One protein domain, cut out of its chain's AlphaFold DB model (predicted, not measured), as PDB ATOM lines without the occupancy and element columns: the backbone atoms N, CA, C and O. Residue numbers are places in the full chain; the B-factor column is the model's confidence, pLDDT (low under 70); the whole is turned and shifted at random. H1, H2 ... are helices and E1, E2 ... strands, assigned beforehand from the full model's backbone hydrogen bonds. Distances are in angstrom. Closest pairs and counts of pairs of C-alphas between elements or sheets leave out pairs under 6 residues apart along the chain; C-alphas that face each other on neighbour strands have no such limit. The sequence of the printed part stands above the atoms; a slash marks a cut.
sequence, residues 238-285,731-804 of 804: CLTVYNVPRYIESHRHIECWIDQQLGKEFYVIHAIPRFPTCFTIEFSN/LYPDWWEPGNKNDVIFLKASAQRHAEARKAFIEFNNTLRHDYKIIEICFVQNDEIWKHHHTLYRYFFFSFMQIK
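This is residues 238 to 285 and 731 to 804 of the 804 residues of an uncharacterized protein of Reticulomyxa filosa (UniProt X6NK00). Two small antiparallel sheets, one of three strands and one of two, come near each other at E1 and E5, with H2 packed on both and H1 covering the E2 side of the three-stranded sheet. H3 runs on from E5 as a long arm, and residues 797 to 804, of which 797 to 802 belong to H3, stick out. The printed part has 122 residues with three named helices and five named strands, in the order E1 H1 E2 E3 E4 H2 E5 H3. The sheet orders are E1 - E3 - E2 and E4 - E5, and the class is mixed, helices and strands. The whole is compact, with a radius of gyration of the C-alphas of 15.7 A and spans of 46 by 37 by 30 A.

E1, residues 238 to 241, is an edge strand and the antiparallel neighbour of E3, residues 279 to 283, with N 239 and O 281 2.8 A apart, within hydrogen-bond range. H1, residues 251 to 259, is on this sheet at a height over the sheet of 9.4 A. It lies over E2, residues 267 to 271, and runs along the strands, at 15 degrees to E2 on the local plane; their closest C-alphas, of His 251 and Ala 271, are 6.2 A apart. E1, H1 and E2 form a split strand-helix-strand unit, two strands running the same way with E3 between them, and its crossover is right-handed. E2 and E3 are a hairpin, with N 270 and O 280 within hydrogen-bond range at 2.8 A. E4, residues 744 to 749, and E5, residues 777 to 782, are antiparallel neighbours, with N 747 and O 779 2.9 A apart, within hydrogen-bond range. The closest C-alphas of E1 and E5, those of Cys 238 and Phe 779, are 6.7 A apart. H2, residues 755 to 768, is on the three-stranded sheet, which makes two layers with H1 and H2 on one face; the closest C-alphas of H2 and E1, those of Ala 760 and Leu 239, are 7.2 A apart. H3, residues 783 to 802, is not on that sheet and is apart from H1 and H2. In H1, H2 and H3 every O i to N i+4 pair is within hydrogen-bond range.

E1 begins at C-alpha 238, (-7.837, 45.003, 25.364). H2 measures 20.1 A from first to last C-alpha, E4 15.4 A and E5 16.0 A. H3, 28.5 A, ends at C-alpha 802, (-33.958, 37.681, 11.336).

The C-alphas farthest apart, of Asp 734 and Lys 804, are 49.0 A apart. Residues 286 to 730 are not printed, and C-alphas 285 and 731 are 24.4 A apart across this cut. Of the links that are printed whole, none is long. The mean pLDDT of the printed part is 72.2, with 52 residues under 70, among them 731 to 744 and 784 to 795.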
ATOM      1  N   CYS A 238      -8.654  44.185  26.254       75.62
ATOM      2  CA  CYS A 238      -7.837  45.003  25.364       75.62
ATOM      3  C   CYS A 238      -6.358  44.626  25.499       75.62
ATOM      4  O   CYS A 238      -5.865  44.322  26.588       75.62
ATOM      5  N   LEU A 239      -5.654  44.678  24.377       72.75
ATOM      6  CA  LEU A 239      -4.279  44.240  24.207       72.75
ATOM      7  C   LEU A 239      -3.532  45.292  23.384       72.75
ATOM      8  O   LEU A 239      -3.795  45.444  22.196       72.75
ATOM      9  N   THR A 240      -2.583  46.001  23.992       76.94
ATOM     10  CA  THR A 240      -1.771  47.000  23.281       76.94
ATOM     11  C   THR A 240      -0.420  46.415  22.881       76.94
ATOM     12  O   THR A 240       0.368  45.998  23.731       76.94
ATOM     13  N   VAL A 241      -0.148  46.412  21.579       70.44
ATOM     14  CA  VAL A 241       1.119  45.994  20.973       70.44
ATOM     15  C   VAL A 241       1.997  47.221  20.767       70.44
ATOM     16  O   VAL A 241       1.530  48.235  20.250       70.44
ATOM     17  N   TYR A 242       3.267  47.121  21.160       69.62
ATOM     18  CA  TYR A 242       4.265  48.184  21.038       69.62
ATOM     19  C   TYR A 242       5.390  47.768  20.099       69.62
ATOM     20  O   TYR A 242       5.715  46.583  20.016       69.62
ATOM     21  N   ASN A 243       6.047  48.752  19.478       64.94
ATOM     22  CA  ASN A 243       7.200  48.543  18.595       64.94
ATOM     23  C   ASN A 243       6.917  47.537  17.472       64.94
ATOM     24  O   ASN A 243       7.787  46.747  17.101       64.94
ATOM     25  N   VAL A 244       5.698  47.575  16.934       71.94
ATOM     26  CA  VAL A 244       5.331  46.796  15.757       71.94
ATOM     27  C   VAL A 244       6.323  47.139  14.628       71.94
ATOM     28  O   VAL A 244       6.607  48.326  14.420       71.94
ATOM     29  N   PRO A 245       6.918  46.135  13.951       65.00
ATOM     30  CA  PRO A 245       7.950  46.360  12.944       65.00
ATOM     31  C   PRO A 245       7.526  47.352  11.862       65.00
ATOM     32  O   PRO A 245       6.380  47.344  11.426       65.00
ATOM     33  N   ARG A 246       8.472  48.167  11.374       60.47
ATOM     34  CA  ARG A 246       8.180  49.256  10.420       60.47
ATOM     35  C   ARG A 246       7.500  48.817   9.120       60.47
ATOM     36  O   ARG A 246       6.845  49.650   8.525       60.47
ATOM     37  N   TYR A 247       7.622  47.553   8.704       70.88
ATOM     38  CA  TYR A 247       6.918  47.029   7.523       70.88
ATOM     39  C   TYR A 247       5.398  46.873   7.735       70.88
ATOM     40  O   TYR A 247       4.653  46.694   6.778       70.88
ATOM     41  N   ILE A 248       4.912  46.946   8.977       67.69
ATOM     42  CA  ILE A 248       3.487  46.947   9.322       67.69
ATOM     43  C   ILE A 248       3.037  48.410   9.426       67.69
ATOM     44  O   ILE A 248       2.796  48.950  10.502       67.69
ATOM     45  N   GLU A 249       2.964  49.074   8.273       60.25
ATOM     46  CA  GLU A 249       2.786  50.534   8.174       60.25
ATOM     47  C   GLU A 249       1.367  51.037   8.509       60.25
ATOM     48  O   GLU A 249       1.122  52.242   8.550       60.25
ATOM     49  N   SER A 250       0.404  50.139   8.740       77.69
ATOM     50  CA  SER A 250      -0.995  50.496   8.984       77.69
ATOM     51  C   SER A 250      -1.721  49.447   9.828       77.69
ATOM     52  O   SER A 250      -1.310  48.285   9.885       77.69
ATOM     53  N   HIS A 251      -2.850  49.837  10.433       73.00
ATOM     54  CA  HIS A 251      -3.719  48.908  11.167       73.00
ATOM     55  C   HIS A 251      -4.213  47.767  10.267       73.00
ATOM     56  O   HIS A 251      -4.269  46.632  10.728       73.00
ATOM     57  N   ARG A 252      -4.446  48.032   8.971       74.38
ATOM     58  CA  ARG A 252      -4.901  47.039   7.982       74.38
ATOM     59  C   ARG A 252      -3.958  45.851   7.815       74.38
ATOM     60  O   ARG A 252      -4.420  44.755   7.520       74.38
ATOM     61  N   HIS A 253      -2.651  46.033   8.012       77.69
ATOM     62  CA  HIS A 253      -1.706  44.912   7.992       77.69
ATOM     63  C   HIS A 253      -1.918  43.972   9.188       77.69
ATOM     64  O   HIS A 253      -1.812  42.757   9.039       77.69
ATOM     65  N   ILE A 254      -2.270  44.521  10.355       74.00
ATOM     66  CA  ILE A 254      -2.616  43.729  11.540       74.00
ATOM     67  C   ILE A 254      -4.024  43.141  11.392       74.00
ATOM     68  O   ILE A 254      -4.196  41.969  11.691       74.00
ATOM     69  N   GLU A 255      -5.003  43.888  10.872       76.06
ATOM     70  CA  GLU A 255      -6.348  43.361  10.580       76.06
ATOM     71  C   GLU A 255      -6.278  42.184   9.602       76.06
ATOM     72  O   GLU A 255      -6.757  41.106   9.916       76.06
ATOM     73  N   CYS A 256      -5.588  42.327   8.466       72.50
ATOM     74  CA  CYS A 256      -5.413  41.237   7.503       72.50
ATOM     75  C   CYS A 256      -4.739  40.006   8.139       72.50
ATOM     76  O   CYS A 256      -5.121  38.869   7.861       72.50
ATOM     77  N   TRP A 257      -3.770  40.220   9.035       73.31
ATOM     78  CA  TRP A 257      -3.108  39.139   9.760       73.31
ATOM     79  C   TRP A 257      -4.021  38.468  10.806       73.31
ATOM     80  O   TRP A 257      -4.038  37.241  10.881       73.31
ATOM     81  N   ILE A 258      -4.815  39.223  11.576       74.12
ATOM     82  CA  ILE A 258      -5.763  38.654  12.553       74.12
ATOM     83  C   ILE A 258      -6.958  38.003  11.844       74.12
ATOM     84  O   ILE A 258      -7.388  36.927  12.254       74.12
ATOM     85  N   ASP A 259      -7.457  38.574  10.748       73.06
ATOM     86  CA  ASP A 259      -8.534  38.008   9.924       73.06
ATOM     87  C   ASP A 259      -8.194  36.610   9.408       73.06
ATOM     88  O   ASP A 259      -9.054  35.731   9.417       73.06
ATOM     89  N   GLN A 260      -6.933  36.379   9.027       68.75
ATOM     90  CA  GLN A 260      -6.435  35.060   8.622       68.75
ATOM     91  C   GLN A 260      -6.432  34.020   9.757       68.75
ATOM     92  O   GLN A 260      -6.325  32.829   9.468       68.75
ATOM     93  N   GLN A 261      -6.510  34.437  11.028       69.38
ATOM     94  CA  GLN A 261      -6.399  33.552  12.198       69.38
ATOM     95  C   GLN A 261      -7.701  33.422  13.006       69.38
ATOM     96  O   GLN A 261      -8.000  32.333  13.492       69.38
ATOM     97  N   LEU A 262      -8.456  34.514  13.180       64.62
ATOM     98  CA  LEU A 262      -9.614  34.603  14.084       64.62
ATOM     99  C   LEU A 262     -10.927  34.987  13.380       64.62
ATOM    100  O   LEU A 262     -11.998  34.697  13.907       64.62
ATOM    101  N   GLY A 263     -10.862  35.612  12.200       62.12
ATOM    102  CA  GLY A 263     -12.028  36.149  11.491       62.12
ATOM    103  C   GLY A 263     -12.568  37.474  12.060       62.12
ATOM    104  O   GLY A 263     -12.403  37.800  13.237       62.12
ATOM    105  N   LYS A 264     -13.254  38.240  11.200       56.34
ATOM    106  CA  LYS A 264     -13.653  39.646  11.425       56.34
ATOM    107  C   LYS A 264     -14.602  39.910  12.600       56.34
ATOM    108  O   LYS A 264     -14.751  41.055  13.010       56.34
ATOM    109  N   GLU A 265     -15.279  38.895  13.132       48.62
ATOM    110  CA  GLU A 265     -16.366  39.086  14.111       48.62
ATOM    111  C   GLU A 265     -15.888  39.247  15.567       48.62
ATOM    112  O   GLU A 265     -16.689  39.543  16.457       48.62
ATOM    113  N   PHE A 266     -14.592  39.049  15.832       63.91
ATOM    114  CA  PHE A 266     -14.086  38.848  17.194       63.91
ATOM    115  C   PHE A 266     -13.234  39.985  17.759       63.91
ATOM    116  O   PHE A 266     -12.932  39.945  18.955       63.91
ATOM    117  N   TYR A 267     -12.858  40.992  16.964       80.50
ATOM    118  CA  TYR A 267     -11.931  42.032  17.418       80.50
ATOM    119  C   TYR A 267     -12.123  43.406  16.748       80.50
ATOM    120  O   TYR A 267     -12.762  43.524  15.707       80.50
ATOM    121  N   VAL A 268     -11.545  44.449  17.355       73.50
ATOM    122  CA  VAL A 268     -11.436  45.821  16.819       73.50
ATOM    123  C   VAL A 268      -9.996  46.312  17.003       73.50
ATOM    124  O   VAL A 268      -9.425  46.107  18.075       73.50
ATOM    125  N   ILE A 269      -9.398  46.962  15.996       80.56
ATOM    126  CA  ILE A 269      -8.047  47.545  16.103       80.56
ATOM    127  C   ILE A 269      -8.105  49.070  16.178       80.56
ATOM    128  O   ILE A 269      -8.603  49.747  15.285       80.56
ATOM    129  N   HIS A 270      -7.493  49.613  17.226       77.62
ATOM    130  CA  HIS A 270      -7.324  51.043  17.457       77.62
ATOM    131  C   HIS A 270      -5.853  51.428  17.234       77.62
ATOM    132  O   HIS A 270      -4.979  51.030  18.010       77.62
ATOM    133  N   ALA A 271      -5.551  52.196  16.185       75.12
ATOM    134  CA  ALA A 271      -4.215  52.771  15.981       75.12
ATOM    135  C   ALA A 271      -3.971  53.942  16.953       75.12
ATOM    136  O   ALA A 271      -4.879  54.737  17.194       75.12
ATOM    137  N   ILE A 272      -2.757  54.079  17.501       72.38
ATOM    138  CA  ILE A 272      -2.445  55.137  18.477       72.38
ATOM    139  C   ILE A 272      -1.791  56.338  17.759       72.38
ATOM    140  O   ILE A 272      -0.632  56.229  17.355       72.38
ATOM    141  N   PRO A 273      -2.446  57.515  17.630       60.41
ATOM    142  CA  PRO A 273      -2.004  58.571  16.702       60.41
ATOM    143  C   PRO A 273      -0.596  59.142  16.932       60.41
ATOM    144  O   PRO A 273       0.018  59.657  16.005       60.41
ATOM    145  N   ARG A 274      -0.072  59.069  18.163       59.38
ATOM    146  CA  ARG A 274       1.283  59.543  18.513       59.38
ATOM    147  C   ARG A 274       2.372  58.478  18.398       59.38
ATOM    148  O   ARG A 274       3.551  58.805  18.503       59.38
ATOM    149  N   PHE A 275       1.990  57.221  18.206       69.62
ATOM    150  CA  PHE A 275       2.892  56.079  18.187       69.62
ATOM    151  C   PHE A 275       2.508  55.183  17.001       69.62
ATOM    152  O   PHE A 275       1.797  54.200  17.191       69.62
ATOM    153  N   PRO A 276       2.956  55.504  15.769       65.94
ATOM    154  CA  PRO A 276       2.532  54.797  14.554       65.94
ATOM    155  C   PRO A 276       2.939  53.312  14.520       65.94
ATOM    156  O   PRO A 276       2.425  52.553  13.712       65.94
ATOM    157  N   THR A 277       3.836  52.887  15.414       73.88
ATOM    158  CA  THR A 277       4.235  51.488  15.639       73.88
ATOM    159  C   THR A 277       3.477  50.821  16.798       73.88
ATOM    160  O   THR A 277       3.932  49.797  17.314       73.88
ATOM    161  N   CYS A 278       2.354  51.391  17.254       74.50
ATOM    162  CA  CYS A 278       1.577  50.888  18.386       74.50
ATOM    163  C   CYS A 278       0.073  50.822  18.082       74.50
ATOM    164  O   CYS A 278      -0.535  51.778  17.594       74.50
ATOM    165  N   PHE A 279      -0.541  49.696  18.443       81.56
ATOM    166  CA  PHE A 279      -1.936  49.378  18.135       81.56
ATOM    167  C   PHE A 279      -2.589  48.688  19.331       81.56
ATOM    168  O   PHE A 279      -1.942  47.890  20.008       81.56
ATOM    169  N   THR A 280      -3.866  48.965  19.593       79.94
ATOM    170  CA  THR A 280      -4.650  48.257  20.614       79.94
ATOM    171  C   THR A 280      -5.704  47.388  19.952       79.94
ATOM    172  O   THR A 280      -6.570  47.901  19.254       79.94
ATOM    173  N   ILE A 281      -5.628  46.083  20.185       84.06
ATOM    174  CA  ILE A 281      -6.596  45.083  19.741       84.06
ATOM    175  C   ILE A 281      -7.574  44.852  20.898       84.06
ATOM    176  O   ILE A 281      -7.165  44.531  22.013       84.06
ATOM    177  N   GLU A 282      -8.860  45.043  20.652       77.56
ATOM    178  CA  GLU A 282      -9.950  44.804  21.597       77.56
ATOM    179  C   GLU A 282     -10.702  43.539  21.183       77.56
ATOM    180  O   GLU A 282     -11.123  43.449  20.036       77.56
ATOM    181  N   PHE A 283     -10.880  42.573  22.089       76.62
ATOM    182  CA  PHE A 283     -11.544  41.296  21.804       76.62
ATOM    183  C   PHE A 283     -12.976  41.241  22.356       76.62
ATOM    184  O   PHE A 283     -13.239  41.586  23.515       76.62
ATOM    185  N   SER A 284     -13.898  40.728  21.539       65.25
ATOM    186  CA  SER A 284     -15.302  40.518  21.901       65.25
ATOM    187  C   SER A 284     -15.452  39.374  22.909       65.25
ATOM    188  O   SER A 284     -15.047  38.240  22.669       65.25
ATOM    189  N   ASN A 285     -16.066  39.652  24.062       52.75
ATOM    190  CA  ASN A 285     -16.108  38.733  25.210       52.75
ATOM    191  C   ASN A 285     -17.293  37.729  25.153       52.75
ATOM    192  O   ASN A 285     -17.874  37.360  26.180       52.75
ATOM    193  N   LEU A 731      -4.468  58.456  37.216       57.12
ATOM    194  CA  LEU A 731      -5.125  57.183  36.849       57.12
ATOM    195  C   LEU A 731      -4.835  56.736  35.396       57.12
ATOM    196  O   LEU A 731      -5.385  55.740  34.935       57.12
ATOM    197  N   TYR A 732      -4.001  57.476  34.664       59.19
ATOM    198  CA  TYR A 732      -3.749  57.299  33.235       59.19
ATOM    199  C   TYR A 732      -2.276  56.942  32.988       59.19
ATOM    200  O   TYR A 732      -1.414  57.481  33.689       59.19
ATOM    201  N   PRO A 733      -1.960  56.075  32.008       58.69
ATOM    202  CA  PRO A 733      -0.587  55.895  31.548       58.69
ATOM    203  C   PRO A 733      -0.004  57.218  31.037       58.69
ATOM    204  O   PRO A 733      -0.700  57.970  30.357       58.69
ATOM    205  N   ASP A 734       1.281  57.473  31.298       59.09
ATOM    206  CA  ASP A 734       1.948  58.757  30.998       59.09
ATOM    207  C   ASP A 734       1.987  59.100  29.475       59.09
ATOM    208  O   ASP A 734       2.367  60.202  29.088       59.09
ATOM    209  N   TRP A 735       1.574  58.167  28.602       63.25
ATOM    210  CA  TRP A 735       1.466  58.295  27.139       63.25
ATOM    211  C   TRP A 735       0.027  58.486  26.611       63.25
ATOM    212  O   TRP A 735      -0.157  58.655  25.404       63.25
ATOM    213  N   TRP A 736      -0.992  58.464  27.480       57.97
ATOM    214  CA  TRP A 736      -2.404  58.625  27.109       57.97
ATOM    215  C   TRP A 736      -2.920  60.021  27.475       57.97
ATOM    216  O   TRP A 736      -2.988  60.378  28.651       57.97
ATOM    217  N   GLU A 737      -3.354  60.800  26.481       59.28
ATOM    218  CA  GLU A 737      -4.100  62.042  26.714       59.28
ATOM    219  C   GLU A 737      -5.610  61.769  26.642       59.28
ATOM    220  O   GLU A 737      -6.143  61.568  25.548       59.28
ATOM    221  N   PRO A 738      -6.335  61.754  27.777       53.59
ATOM    222  CA  PRO A 738      -7.774  61.536  27.765       53.59
ATOM    223  C   PRO A 738      -8.510  62.748  27.180       53.59
ATOM    224  O   PRO A 738      -8.596  63.811  27.805       53.59
ATOM    225  N   GLY A 739      -9.116  62.563  26.006       56.34
ATOM    226  CA  GLY A 739     -10.211  63.413  25.547       56.34
ATOM    227  C   GLY A 739     -11.383  63.287  26.524       56.34
ATOM    228  O   GLY A 739     -11.951  62.210  26.647       56.34
ATOM    229  N   ASN A 740     -11.705  64.379  27.229       54.31
ATOM    230  CA  ASN A 740     -12.576  64.426  28.415       54.31
ATOM    231  C   ASN A 740     -12.155  63.479  29.564       54.31
ATOM    232  O   ASN A 740     -12.379  62.275  29.559       54.31
ATOM    233  N   LYS A 741     -11.595  64.070  30.626       56.81
ATOM    234  CA  LYS A 741     -10.939  63.383  31.759       56.81
ATOM    235  C   LYS A 741     -11.842  62.546  32.685       56.81
ATOM    236  O   LYS A 741     -11.325  62.007  33.662       56.81
ATOM    237  N   ASN A 742     -13.148  62.463  32.429       60.81
ATOM    238  CA  ASN A 742     -14.128  61.991  33.416       60.81
ATOM    239  C   ASN A 742     -14.711  60.596  33.129       60.81
ATOM    240  O   ASN A 742     -15.182  59.951  34.064       60.81
ATOM    241  N   ASP A 743     -14.655  60.126  31.878       68.38
ATOM    242  CA  ASP A 743     -15.494  59.005  31.416       68.38
ATOM    243  C   ASP A 743     -14.699  57.718  31.105       68.38
ATOM    244  O   ASP A 743     -15.280  56.708  30.704       68.38
ATOM    245  N   VAL A 744     -13.371  57.727  31.308       65.12
ATOM    246  CA  VAL A 744     -12.478  56.583  31.047       65.12
ATOM    247  C   VAL A 744     -11.681  56.198  32.292       65.12
ATOM    248  O   VAL A 744     -10.892  56.985  32.805       65.12
ATOM    249  N   ILE A 745     -11.829  54.956  32.750       74.94
ATOM    250  CA  ILE A 745     -11.079  54.382  33.871       74.94
ATOM    251  C   ILE A 745     -10.106  53.333  33.327       74.94
ATOM    252  O   ILE A 745     -10.523  52.340  32.727       74.94
ATOM    253  N   PHE A 746      -8.811  53.526  33.581       76.12
ATOM    254  CA  PHE A 746      -7.784  52.514  33.339       76.12
ATOM    255  C   PHE A 746      -7.442  51.795  34.643       76.12
ATOM    256  O   PHE A 746      -7.151  52.419  35.663       76.12
ATOM    257  N   LEU A 747      -7.439  50.466  34.603       79.62
ATOM    258  CA  LEU A 747      -7.027  49.620  35.719       79.62
ATOM    259  C   LEU A 747      -5.865  48.744  35.255       79.62
ATOM    260  O   LEU A 747      -6.062  47.780  34.511       79.62
ATOM    261  N   LYS A 748      -4.643  49.085  35.685       83.94
ATOM    262  CA  LYS A 748      -3.439  48.312  35.354       83.94
ATOM    263  C   LYS A 748      -3.587  46.874  35.850       83.94
ATOM    264  O   LYS A 748      -3.663  46.615  37.053       83.94
ATOM    265  N   ALA A 749      -3.573  45.934  34.919       85.19
ATOM    266  CA  ALA A 749      -3.754  44.522  35.173       85.19
ATOM    267  C   ALA A 749      -2.403  43.792  35.169       85.19
ATOM    268  O   ALA A 749      -1.577  43.934  34.273       85.19
ATOM    269  N   SER A 750      -2.177  42.958  36.179       89.81
ATOM    270  CA  SER A 750      -1.064  42.001  36.190       89.81
ATOM    271  C   SER A 750      -1.561  40.617  35.784       89.81
ATOM    272  O   SER A 750      -2.444  40.082  36.458       89.81
ATOM    273  N   ALA A 751      -0.948  40.007  34.765       87.88
ATOM    274  CA  ALA A 751      -1.183  38.612  34.372       87.88
ATOM    275  C   ALA A 751      -0.881  37.602  35.499       87.88
ATOM    276  O   ALA A 751      -1.441  36.509  35.530       87.88
ATOM    277  N   GLN A 752      -0.040  37.962  36.475       86.12
ATOM    278  CA  GLN A 752       0.222  37.120  37.647       86.12
ATOM    279  C   GLN A 752      -0.928  37.145  38.664       86.12
ATOM    280  O   GLN A 752      -1.082  36.181  39.412       86.12
ATOM    281  N   ARG A 753      -1.730  38.222  38.700       83.62
ATOM    282  CA  ARG A 753      -2.777  38.452  39.716       83.62
ATOM    283  C   ARG A 753      -4.209  38.324  39.190       83.62
ATOM    284  O   ARG A 753      -5.077  37.910  39.946       83.62
ATOM    285  N   HIS A 754      -4.457  38.636  37.918       90.06
ATOM    286  CA  HIS A 754      -5.796  38.643  37.315       90.06
ATOM    287  C   HIS A 754      -5.882  37.541  36.258       90.06
ATOM    288  O   HIS A 754      -5.016  37.444  35.385       90.06
ATOM    289  N   ALA A 755      -6.909  36.694  36.338       86.31
ATOM    290  CA  ALA A 755      -7.043  35.529  35.464       86.31
ATOM    291  C   ALA A 755      -7.298  35.932  34.001       86.31
ATOM    292  O   ALA A 755      -6.767  35.313  33.085       86.31
ATOM    293  N   GLU A 756      -8.055  37.004  33.793       84.50
ATOM    294  CA  GLU A 756      -8.410  37.583  32.499       84.50
ATOM    295  C   GLU A 756      -7.170  38.146  31.794       84.50
ATOM    296  O   GLU A 756      -6.899  37.794  30.650       84.50
ATOM    297  N   ALA A 757      -6.348  38.924  32.508       86.75
ATOM    298  CA  ALA A 757      -5.078  39.429  31.982       86.75
ATOM    299  C   ALA A 757      -4.081  38.298  31.677       86.75
ATOM    300  O   ALA A 757      -3.303  38.400  30.734       86.75
ATOM    301  N   ARG A 758      -4.115  37.196  32.443       92.69
ATOM    302  CA  ARG A 758      -3.312  36.001  32.147       92.69
ATOM    303  C   ARG A 758      -3.765  35.307  30.868       92.69
ATOM    304  O   ARG A 758      -2.918  34.891  30.090       92.69
ATOM    305  N   LYS A 759      -5.079  35.187  30.653       88.94
ATOM    306  CA  LYS A 759      -5.640  34.623  29.418       88.94
ATOM    307  C   LYS A 759      -5.239  35.466  28.213       88.94
ATOM    308  O   LYS A 759      -4.631  34.916  27.310       88.94
ATOM    309  N   ALA A 760      -5.441  36.783  28.284       82.06
ATOM    310  CA  ALA A 760      -5.022  37.726  27.248       82.06
ATOM    311  C   ALA A 760      -3.521  37.617  26.916       82.06
ATOM    312  O   ALA A 760      -3.143  37.573  25.752       82.06
ATOM    313  N   PHE A 761      -2.663  37.515  27.939       88.94
ATOM    314  CA  PHE A 761      -1.216  37.324  27.779       88.94
ATOM    315  C   PHE A 761      -0.861  35.997  27.083       88.94
ATOM    316  O   PHE A 761      -0.010  35.970  26.198       88.94
ATOM    317  N   ILE A 762      -1.501  34.890  27.478       87.50
ATOM    318  CA  ILE A 762      -1.269  33.566  26.879       87.50
ATOM    319  C   ILE A 762      -1.761  33.541  25.429       87.50
ATOM    320  O   ILE A 762      -1.044  33.086  24.544       87.50
ATOM    321  N   GLU A 763      -2.965  34.055  25.188       84.50
ATOM    322  CA  GLU A 763      -3.587  34.144  23.869       84.50
ATOM    323  C   GLU A 763      -2.734  34.987  22.916       84.50
ATOM    324  O   GLU A 763      -2.389  34.514  21.842       84.50
ATOM    325  N   PHE A 764      -2.258  36.155  23.355       85.56
ATOM    326  CA  PHE A 764      -1.330  36.984  22.584       85.56
ATOM    327  C   PHE A 764      -0.067  36.245  22.136       85.56
ATOM    328  O   PHE A 764       0.265  36.249  20.948       85.56
ATOM    329  N   ASN A 765       0.628  35.600  23.078       84.94
ATOM    330  CA  ASN A 765       1.868  34.881  22.789       84.94
ATOM    331  C   ASN A 765       1.620  33.706  21.829       84.94
ATOM    332  O   ASN A 765       2.411  33.476  20.914       84.94
ATOM    333  N   ASN A 766       0.502  32.993  22.007       84.50
ATOM    334  CA  ASN A 766       0.101  31.888  21.137       84.50
ATOM    335  C   ASN A 766      -0.212  32.359  19.707       84.50
ATOM    336  O   ASN A 766       0.148  31.668  18.750       84.50
ATOM    337  N   THR A 767      -0.865  33.516  19.556       81.69
ATOM    338  CA  THR A 767      -1.239  34.066  18.246       81.69
ATOM    339  C   THR A 767      -0.021  34.619  17.507       81.69
ATOM    340  O   THR A 767       0.172  34.290  16.340       81.69
ATOM    341  N   LEU A 768       0.837  35.418  18.160       74.56
ATOM    342  CA  LEU A 768       1.938  36.109  17.471       74.56
ATOM    343  C   LEU A 768       3.171  35.255  17.163       74.56
ATOM    344  O   LEU A 768       3.914  35.633  16.264       74.56
ATOM    345  N   ARG A 769       3.416  34.144  17.876       77.06
ATOM    346  CA  ARG A 769       4.542  33.206  17.624       77.06
ATOM    347  C   ARG A 769       5.938  33.855  17.487       77.06
ATOM    348  O   ARG A 769       6.829  33.298  16.850       77.06
ATOM    349  N   HIS A 770       6.129  35.021  18.096       76.44
ATOM    350  CA  HIS A 770       7.333  35.845  18.031       76.44
ATOM    351  C   HIS A 770       7.665  36.386  19.428       76.44
ATOM    352  O   HIS A 770       6.765  36.543  20.255       76.44
ATOM    353  N   ASP A 771       8.932  36.734  19.666       76.44
ATOM    354  CA  ASP A 771       9.469  37.154  20.972       76.44
ATOM    355  C   ASP A 771       9.078  38.594  21.380       76.44
ATOM    356  O   ASP A 771       9.908  39.423  21.765       76.44
ATOM    357  N   TYR A 772       7.787  38.922  21.304       78.81
ATOM    358  CA  TYR A 772       7.261  40.205  21.757       78.81
ATOM    359  C   TYR A 772       7.221  40.282  23.286       78.81
ATOM    360  O   TYR A 772       6.570  39.494  23.973       78.81
ATOM    361  N   LYS A 773       7.861  41.312  23.841       82.75
ATOM    362  CA  LYS A 773       7.801  41.615  25.272       82.75
ATOM    363  C   LYS A 773       6.570  42.470  25.585       82.75
ATOM    364  O   LYS A 773       6.606  43.682  25.388       82.75
ATOM    365  N   ILE A 774       5.509  41.866  26.132       83.06
ATOM    366  CA  ILE A 774       4.389  42.631  26.711       83.06
ATOM    367  C   ILE A 774       4.927  43.515  27.847       83.06
ATOM    368  O   ILE A 774       5.472  43.019  28.835       83.06
ATOM    369  N   ILE A 775       4.763  44.832  27.703       82.56
ATOM    370  CA  ILE A 775       5.233  45.837  28.670       82.56
ATOM    371  C   ILE A 775       4.184  46.069  29.769       82.56
ATOM    372  O   ILE A 775       4.520  46.209  30.945       82.56
ATOM    373  N   GLU A 776       2.905  46.100  29.393       86.31
ATOM    374  CA  GLU A 776       1.789  46.437  30.273       86.31
ATOM    375  C   GLU A 776       0.481  45.820  29.756       86.31
ATOM    376  O   GLU A 776       0.315  45.626  28.554       86.31
ATOM    377  N   ILE A 777      -0.443  45.508  30.668       87.81
ATOM    378  CA  ILE A 777      -1.817  45.092  30.365       87.81
ATOM    379  C   ILE A 777      -2.732  45.991  31.196       87.81
ATOM    380  O   ILE A 777      -2.470  46.205  32.381       87.81
ATOM    381  N   CYS A 778      -3.808  46.502  30.605       87.25
ATOM    382  CA  CYS A 778      -4.772  47.371  31.277       87.25
ATOM    383  C   CYS A 778      -6.194  46.913  30.957       87.25
ATOM    384  O   CYS A 778      -6.513  46.664  29.798       87.25
ATOM    385  N   PHE A 779      -7.067  46.870  31.963       83.56
ATOM    386  CA  PHE A 779      -8.502  46.910  31.700       83.56
ATOM    387  C   PHE A 779      -8.888  48.362  31.427       83.56
ATOM    388  O   PHE A 779      -8.573  49.247  32.226       83.56
ATOM    389  N   VAL A 780      -9.569  48.597  30.309       81.12
ATOM    390  CA  VAL A 780     -10.116  49.905  29.945       81.12
ATOM    391  C   VAL A 780     -11.623  49.854  30.167       81.12
ATOM    392  O   VAL A 780     -12.295  48.946  29.685       81.12
ATOM    393  N   GLN A 781     -12.164  50.809  30.917       76.81
ATOM    394  CA  GLN A 781     -13.605  51.013  31.041       76.81
ATOM    395  C   GLN A 781     -13.927  52.412  30.528       76.81
ATOM    396  O   GLN A 781     -13.467  53.388  31.107       76.81
ATOM    397  N   ASN A 782     -14.697  52.509  29.449       80.12
ATOM    398  CA  ASN A 782     -15.135  53.773  28.858       80.12
ATOM    399  C   ASN A 782     -16.616  53.638  28.500       80.12
ATOM    400  O   ASN A 782     -16.983  52.675  27.825       80.12
ATOM    401  N   ASP A 783     -17.452  54.582  28.924       72.50
ATOM    402  CA  ASP A 783     -18.886  54.572  28.613       72.50
ATOM    403  C   ASP A 783     -19.156  54.600  27.094       72.50
ATOM    404  O   ASP A 783     -20.118  53.982  26.636       72.50
ATOM    405  N   GLU A 784     -18.288  55.215  26.282       68.94
ATOM    406  CA  GLU A 784     -18.390  55.163  24.814       68.94
ATOM    407  C   GLU A 784     -18.063  53.779  24.241       68.94
ATOM    408  O   GLU A 784     -18.784  53.295  23.366       68.94
ATOM    409  N   ILE A 785     -17.041  53.090  24.764       65.25
ATOM    410  CA  ILE A 785     -16.736  51.699  24.371       65.25
ATOM    411  C   ILE A 785     -17.915  50.791  24.757       65.25
ATOM    412  O   ILE A 785     -18.347  49.952  23.967       65.25
ATOM    413  N   TRP A 786     -18.530  51.020  25.922       61.97
ATOM    414  CA  TRP A 786     -19.734  50.300  26.334       61.97
ATOM    415  C   TRP A 786     -20.945  50.561  25.435       61.97
ATOM    416  O   TRP A 786     -21.670  49.612  25.132       61.97
ATOM    417  N   LYS A 787     -21.160  51.796  24.959       69.62
ATOM    418  CA  LYS A 787     -22.208  52.107  23.964       69.62
ATOM    419  C   LYS A 787     -21.968  51.381  22.639       69.62
ATOM    420  O   LYS A 787     -22.917  50.824  22.082       69.62
ATOM    421  N   HIS A 788     -20.724  51.328  22.162       62.97
ATOM    422  CA  HIS A 788     -20.364  50.583  20.952       62.97
ATOM    423  C   HIS A 788     -20.602  49.078  21.138       62.97
ATOM    424  O   HIS A 788     -21.303  48.472  20.331       62.97
ATOM    425  N   HIS A 789     -20.151  48.494  22.254       62.81
ATOM    426  CA  HIS A 789     -20.413  47.090  22.583       62.81
ATOM    427  C   HIS A 789     -21.918  46.778  22.667       62.81
ATOM    428  O   HIS A 789     -22.380  45.786  22.108       62.81
ATOM    429  N   HIS A 790     -22.719  47.646  23.298       62.56
ATOM    430  CA  HIS A 790     -24.176  47.486  23.352       62.56
ATOM    431  C   HIS A 790     -24.846  47.587  21.975       62.56
ATOM    432  O   HIS A 790     -25.857  46.924  21.738       62.56
ATOM    433  N   THR A 791     -24.294  48.410  21.080       68.88
ATOM    434  CA  THR A 791     -24.784  48.589  19.709       68.88
ATOM    435  C   THR A 791     -24.464  47.362  18.859       68.88
ATOM    436  O   THR A 791     -25.370  46.825  18.225       68.88
ATOM    437  N   LEU A 792     -23.233  46.845  18.932       60.28
ATOM    438  CA  LEU A 792     -22.827  45.588  18.296       60.28
ATOM    439  C   LEU A 792     -23.643  44.398  18.817       60.28
ATOM    440  O   LEU A 792     -24.155  43.616  18.023       60.28
ATOM    441  N   TYR A 793     -23.851  44.294  20.135       67.38
ATOM    442  CA  TYR A 793     -24.684  43.245  20.727       67.38
ATOM    443  C   TYR A 793     -26.145  43.325  20.255       67.38
ATOM    444  O   TYR A 793     -26.749  42.298  19.949       67.38
ATOM    445  N   ARG A 794     -26.715  44.536  20.152       69.25
ATOM    446  CA  ARG A 794     -28.057  44.742  19.582       69.25
ATOM    447  C   ARG A 794     -28.112  44.330  18.114       69.25
ATOM    448  O   ARG A 794     -29.017  43.585  17.761       69.25
ATOM    449  N   TYR A 795     -27.160  44.764  17.289       68.88
ATOM    450  CA  TYR A 795     -27.089  44.368  15.879       68.88
ATOM    451  C   TYR A 795     -26.978  42.852  15.721       68.88
ATOM    452  O   TYR A 795     -27.785  42.264  15.013       68.88
ATOM    453  N   PHE A 796     -26.058  42.207  16.442       70.06
ATOM    454  CA  PHE A 796     -25.907  40.752  16.430       70.06
ATOM    455  C   PHE A 796     -27.207  40.042  16.835       70.06
ATOM    456  O   PHE A 796     -27.642  39.115  16.156       70.06
ATOM    457  N   PHE A 797     -27.873  40.505  17.899       71.06
ATOM    458  CA  PHE A 797     -29.149  39.940  18.342       71.06
ATOM    459  C   PHE A 797     -30.268  40.124  17.303       71.06
ATOM    460  O   PHE A 797     -31.014  39.181  17.054       71.06
ATOM    461  N   PHE A 798     -30.376  41.293  16.663       66.19
ATOM    462  CA  PHE A 798     -31.377  41.533  15.617       66.19
ATOM    463  C   PHE A 798     -31.104  40.720  14.347       66.19
ATOM    464  O   PHE A 798     -32.030  40.084  13.850       66.19
ATOM    465  N   SER A 799     -29.856  40.648  13.874       67.50
ATOM    466  CA  SER A 799     -29.482  39.793  12.742       67.50
ATOM    467  C   SER A 799     -29.777  38.317  13.034       67.50
ATOM    468  O   SER A 799     -30.347  37.622  12.199       67.50
ATOM    469  N   PHE A 800     -29.478  37.836  14.246       65.69
ATOM    470  CA  PHE A 800     -29.761  36.452  14.640       65.69
ATOM    471  C   PHE A 800     -31.267  36.157  14.787       65.69
ATOM    472  O   PHE A 800     -31.694  35.022  14.587       65.69
ATOM    473  N   MET A 801     -32.078  37.171  15.110       66.12
ATOM    474  CA  MET A 801     -33.545  37.083  15.149       66.12
ATOM    475  C   MET A 801     -34.210  37.228  13.770       66.12
ATOM    476  O   MET A 801     -35.386  36.914  13.663       66.12
ATOM    477  N   GLN A 802     -33.493  37.684  12.735       60.12
ATOM    478  CA  GLN A 802     -33.958  37.681  11.336       60.12
ATOM    479  C   GLN A 802     -33.537  36.424  10.553       60.12
ATOM    480  O   GLN A 802     -34.044  36.180   9.464       60.12
ATOM    481  N   ILE A 803     -32.604  35.633  11.095       57.16
ATOM    482  CA  ILE A 803     -32.135  34.353  10.528       57.16
ATOM    483  C   ILE A 803     -32.965  33.158  11.068       57.16
ATOM    484  O   ILE A 803     -32.733  32.007  10.697       57.16
ATOM    485  N   LYS A 804     -33.955  33.429  11.927       38.69
ATOM    486  CA  LYS A 804     -34.968  32.483  12.413       38.69
ATOM    487  C   LYS A 804     -36.358  32.871  11.932       38.69
ATOM    488  O   LYS A 804     -37.146  31.924  11.737       38.69
TER     489      LYS A 804